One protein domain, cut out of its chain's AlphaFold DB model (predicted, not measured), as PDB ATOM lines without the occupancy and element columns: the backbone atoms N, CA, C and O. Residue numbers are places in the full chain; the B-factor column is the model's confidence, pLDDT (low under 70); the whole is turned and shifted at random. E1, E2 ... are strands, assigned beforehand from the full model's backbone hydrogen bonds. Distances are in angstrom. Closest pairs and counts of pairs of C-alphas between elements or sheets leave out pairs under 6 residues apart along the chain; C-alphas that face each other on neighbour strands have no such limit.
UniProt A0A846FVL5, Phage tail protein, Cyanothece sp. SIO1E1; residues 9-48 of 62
ATOM      1  N   TYR A   9     121.138 145.263  93.638       93.31
ATOM      2  CA  TYR A   9     122.160 144.385  93.083       93.31
ATOM      3  C   TYR A   9     121.505 143.170  92.440       93.31
ATOM      4  O   TYR A   9     120.721 142.466  93.080       93.31
ATOM      5  N   ASN A  10     121.886 142.899  91.198       93.56
ATOM      6  CA  ASN A  10     121.470 141.716  90.464       93.56
ATOM      7  C   ASN A  10     122.611 140.698  90.498       93.56
ATOM      8  O   ASN A  10     123.733 140.986  90.085       93.56
ATOM      9  N   VAL A  11     122.336 139.500  91.013       95.44
ATOM     10  CA  VAL A  11     123.324 138.421  91.145       95.44
ATOM     11  C   VAL A  11     122.955 137.299  90.182       95.44
ATOM     12  O   VAL A  11     121.806 136.855  90.149       95.44
ATOM     13  N   TYR A  12     123.921 136.833  89.392       96.69
ATOM     14  CA  TYR A  12     123.670 135.917  88.284       96.69
ATOM     15  C   TYR A  12     124.323 134.557  88.479       96.69
ATOM     16  O   TYR A  12     125.454 134.446  88.952       96.69
ATOM     17  N   ARG A  13     123.608 133.525  88.008       96.06
ATOM     18  CA  ARG A  13     124.042 132.120  88.022       96.06
ATOM     19  C   ARG A  13     124.515 131.702  89.413       96.06
ATOM     20  O   ARG A  13     125.639 131.261  89.577       96.06
ATOM     21  N   CYS A  14     123.659 131.888  90.412       96.25
ATOM     22  CA  CYS A  14     123.967 131.528  91.791       96.25
ATOM     23  C   CYS A  14     123.701 130.041  92.046       96.25
ATOM     24  O   CYS A  14     122.723 129.486  91.538       96.25
ATOM     25  N   TRP A  15     124.511 129.419  92.899       97.38
ATOM     26  CA  TRP A  15     124.272 128.072  93.416       97.38
ATOM     27  C   TRP A  15     124.594 127.996  94.905       97.38
ATOM     28  O   TRP A  15     125.444 128.725  95.414       97.38
ATOM     29  N   VAL A  16     123.909 127.092  95.607       96.25
ATOM     30  CA  VAL A  16     124.184 126.810  97.019       96.25
ATOM     31  C   VAL A  16     125.518 126.083  97.122       96.25
ATOM     32  O   VAL A  16     125.674 124.996  96.565       96.25
ATOM     33  N   SER A  17     126.474 126.682  97.824       96.19
ATOM     34  CA  SER A  17     127.759 126.049  98.133       96.19
ATOM     35  C   SER A  17     127.764 125.392  99.507       96.19
ATOM     36  O   SER A  17     128.447 124.391  99.694       96.19
ATOM     37  N   GLU A  18     127.000 125.939 100.456       95.62
ATOM     38  CA  GLU A  18     126.901 125.426 101.823       95.62
ATOM     39  C   GLU A  18     125.483 125.614 102.372       95.62
ATOM     40  O   GLU A  18     124.810 126.604 102.066       95.62
ATOM     41  N   LEU A  19     125.033 124.652 103.178       94.12
ATOM     42  CA  LEU A  19     123.720 124.646 103.812       94.12
ATOM     43  C   LEU A  19     123.830 124.104 105.239       94.12
ATOM     44  O   LEU A  19     124.145 122.930 105.435       94.12
ATOM     45  N   THR A  20     123.448 124.928 106.213       92.62
ATOM     46  CA  THR A  20     123.340 124.549 107.626       92.62
ATOM     47  C   THR A  20     121.886 124.674 108.060       92.62
ATOM     48  O   THR A  20     121.370 125.772 108.269       92.62
ATOM     49  N   LEU A  21     121.205 123.527 108.156       88.06
ATOM     50  CA  LEU A  21     119.780 123.441 108.512       88.06
ATOM     51  C   LEU A  21     119.532 123.464 110.017       88.06
ATOM     52  O   LEU A  21     118.491 123.940 110.470       88.06
ATOM     53  N   VAL A  22     120.462 122.897 110.778       87.75
ATOM     54  CA  VAL A  22     120.396 122.835 112.232       87.75
ATOM     55  C   VAL A  22     121.681 123.473 112.743       87.75
ATOM     56  O   VAL A  22     122.752 122.930 112.474       87.75
ATOM     57  N   PRO A  23     121.594 124.642 113.397       82.31
ATOM     58  CA  PRO A  23     122.752 125.261 114.021       82.31
ATOM     59  C   PRO A  23     123.168 124.454 115.253       82.31
ATOM     60  O   PRO A  23     122.409 123.611 115.737       82.31
ATOM     61  N   ASP A  24     124.359 124.728 115.774       79.00
ATOM     62  CA  ASP A  24     124.855 124.043 116.962       79.00
ATOM     63  C   ASP A  24     123.897 124.229 118.145       79.00
ATOM     64  O   ASP A  24     123.560 125.343 118.552       79.00
ATOM     65  N   LEU A  25     123.428 123.101 118.678       80.38
ATOM     66  CA  LEU A  25     122.490 123.050 119.790       80.38
ATOM     67  C   LEU A  25     123.273 122.894 121.093       80.38
ATOM     68  O   LEU A  25     123.578 121.778 121.512       80.38
ATOM     69  N   ASP A  26     123.585 124.018 121.735       79.38
ATOM     70  CA  ASP A  26     124.199 124.042 123.065       79.38
ATOM     71  C   ASP A  26     123.186 124.502 124.117       79.38
ATOM     72  O   ASP A  26     122.720 125.639 124.107       79.38
ATOM     73  N   ALA A  27     122.865 123.612 125.056       77.12
ATOM     74  CA  ALA A  27     121.936 123.883 126.150       77.12
ATOM     75  C   ALA A  27     122.461 124.922 127.161       77.12
ATOM     76  O   ALA A  27     121.678 125.437 127.957       77.12
ATOM     77  N   ASN A  28     123.766 125.210 127.151       82.62
ATOM     78  CA  ASN A  28     124.383 126.202 128.034       82.62
ATOM     79  C   ASN A  28     124.568 127.574 127.363       82.62
ATOM     80  O   ASN A  28     124.981 128.519 128.036       82.62
ATOM     81  N   GLY A  29     124.293 127.691 126.060       72.06
ATOM     82  CA  GLY A  29     124.458 128.923 125.294       72.06
ATOM     83  C   GLY A  29     123.137 129.660 125.071       72.06
ATOM     84  O   GLY A  29     122.121 129.057 124.737       72.06
ATOM     85  N   GLU A  30     123.147 130.988 125.193       73.06
ATOM     86  CA  GLU A  30     122.052 131.831 124.700       73.06
ATOM     87  C   GLU A  30     122.239 132.068 123.195       73.06
ATOM     88  O   GLU A  30     122.877 133.032 122.774       73.06
ATOM     89  N   ALA A  31     121.712 131.161 122.369       73.94
ATOM     90  CA  ALA A  31     121.783 131.268 120.914       73.94
ATOM     91  C   ALA A  31     120.393 131.180 120.271       73.94
ATOM     92  O   ALA A  31     119.527 130.414 120.694       73.94
ATOM     93  N   VAL A  32     120.189 131.963 119.209       81.12
ATOM     94  CA  VAL A  32     119.012 131.845 118.340       81.12
ATOM     95  C   VAL A  32     119.332 130.853 117.235       81.12
ATOM     96  O   VAL A  32     120.366 130.960 116.578       81.12
ATOM     97  N   ALA A  33     118.427 129.907 117.003       84.56
ATOM     98  CA  ALA A  33     118.581 128.974 115.904       84.56
ATOM     99  C   ALA A  33     118.385 129.699 114.561       84.56
ATOM    100  O   ALA A  33     117.287 130.164 114.254       84.56
ATOM    101  N   ILE A  34     119.449 129.778 113.762       87.56
ATOM    102  CA  ILE A  34     119.445 130.378 112.427       87.56
ATOM    103  C   ILE A  34     119.822 129.307 111.408       87.56
ATOM    104  O   ILE A  34     120.795 128.577 111.585       87.56
ATOM    105  N   GLN A  35     119.038 129.221 110.335       92.12
ATOM    106  CA  GLN A  35     119.387 128.434 109.158       92.12
ATOM    107  C   GLN A  35     120.241 129.281 108.227       92.12
ATOM    108  O   GLN A  35     119.877 130.418 107.917       92.12
ATOM    109  N   THR A  36     121.346 128.714 107.752       93.75
ATOM    110  CA  THR A  36     122.313 129.436 106.924       93.75
ATOM    111  C   THR A  36     122.430 128.776 105.560       93.75
ATOM    112  O   THR A  36     122.615 127.564 105.458       93.75
ATOM    113  N   ILE A  37     122.344 129.591 104.508       96.00
ATOM    114  CA  ILE A  37     122.630 129.205 103.125       96.00
ATOM    115  C   ILE A  37     123.736 130.118 102.618       96.00
ATOM    116  O   ILE A  37     123.591 131.340 102.662       96.00
ATOM    117  N   GLN A  38     124.807 129.530 102.092       96.38
ATOM    118  CA  GLN A  38     125.822 130.274 101.357       96.38
ATOM    119  C   GLN A  38     125.638 130.056  99.859       96.38
ATOM    120  O   GLN A  38     125.571 128.920  99.385       96.38
ATOM    121  N   LEU A  39     125.574 131.162  99.120       96.81
ATOM    122  CA  LEU A  39     125.527 131.161  97.665       96.81
ATOM    123  C   LEU A  39     126.888 131.566  97.104       96.81
ATOM    124  O   LEU A  39     127.492 132.534  97.560       96.81
ATOM    125  N   GLN A  40     127.339 130.832  96.094       97.81
ATOM    126  CA  GLN A  40     128.411 131.244  95.193       97.81
ATOM    127  C   GLN A  40     127.782 131.676  93.869       97.81
ATOM    128  O   GLN A  40     126.710 131.191  93.500       97.81
ATOM    129  N   ASN A  41     128.430 132.598  93.166       96.88
ATOM    130  CA  ASN A  41     127.940 133.141  91.907       96.88
ATOM    131  C   ASN A  41     129.101 133.468  90.967       96.88
ATOM    132  O   ASN A  41     130.211 133.769  91.398       96.88
ATOM    133  N   GLU A  42     128.831 133.440  89.666       96.75
ATOM    134  CA  GLU A  42     129.832 133.791  88.650       96.75
ATOM    135  C   GLU A  42     129.921 135.295  88.380       96.75
ATOM    136  O   GLU A  42     130.899 135.767  87.806       96.75
ATOM    137  N   GLY A  43     128.896 136.057  88.750       95.12
ATOM    138  CA  GLY A  43     128.878 137.491  88.521       95.12
ATOM    139  C   GLY A  43     127.725 138.181  89.222       95.12
ATOM    140  O   GLY A  43     126.734 137.554  89.607       95.12
ATOM    141  N   TRP A  44     127.883 139.480  89.404       96.94
ATOM    142  CA  TRP A  44     126.862 140.370  89.925       96.94
ATOM    143  C   TRP A  44     127.076 141.759  89.333       96.94
ATOM    144  O   TRP A  44     128.188 142.095  88.916       96.94
ATOM    145  N   GLU A  45     126.021 142.557  89.306       95.44
ATOM    146  CA  GLU A  45     126.095 143.962  88.932       95.44
ATOM    147  C   GLU A  45     125.209 144.806  89.844       95.44
ATOM    148  O   GLU A  45     124.245 144.314  90.433       95.44
ATOM    149  N   GLN A  46     125.566 146.077  89.976       92.19
ATOM    150  CA  GLN A  46     124.696 147.068  90.586       92.19
ATOM    151  C   GLN A  46     123.727 147.583  89.524       92.19
ATOM    152  O   GLN A  46     124.150 147.932  88.421       92.19
ATOM    153  N   ASP A  47     122.449 147.651  89.872       90.50
ATOM    154  CA  ASP A  47     121.451 148.320  89.050       90.50
ATOM    155  C   ASP A  47     121.552 149.838  89.278       90.50
ATOM    156  O   ASP A  47     121.499 150.310  90.416       90.50
ATOM    157  N   TYR A  48     121.760 150.592  88.198       85.88
ATOM    158  CA  TYR A  48     121.892 152.053  88.219       85.88
ATOM    159  C   TYR A  48     120.624 152.777  87.753       85.88
ATOM    160  O   TYR A  48     120.596 154.015  87.771       85.88
TER     161      TYR A  48
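Overview. This is residues 9 to 48 of the 62 residues of the protein "Phage tail protein" of Cyanothece sp. SIO1E1 (UniProt A0A846FVL5). A single long hairpin of two strands, E1 and E2, makes a narrow ribbon that bends sharply like an L, with a wide loop of residues 21 to 35 extending from one end. The printed part has 40 residues, with two named strands, E1 then E2, and no named helix; the class is all strand. The sheet's order is E1 - E2, antiparallel. The whole is extended, a rod spanning 47 by 21 by 8 A, with a radius of gyration of the C-alphas of 15.3 A.

Arrangement. E1, residues 9 to 20, and E2, residues 36 to 47, form a hairpin, antiparallel at 171 degrees between their directions. C-alphas 11 and 44 face each other at 4.2 A. N 10 and O 45, 2.9 A, and N 36 and O 20, 3.0 A, are within hydrogen-bond range. E1 bends by 89 degrees at residue 13 and E2 by 91 degrees at residue 42.

Along the chain. E1 measures 24.6 A from C-alpha 9 at (122.160, 144.385, 93.083) to C-alpha 20. E2 measures 26.0 A and ends with C-alpha 47 at (121.451, 148.320, 89.050).

Size, cuts and confidence. The C-alphas of Asn 28 and Tyr 48, the two farthest apart, are 47.5 A apart. The link E1 to E2 is long, 15 residues. The printed part has no cut; its mean pLDDT is 89.9, and no printed residue is under 70.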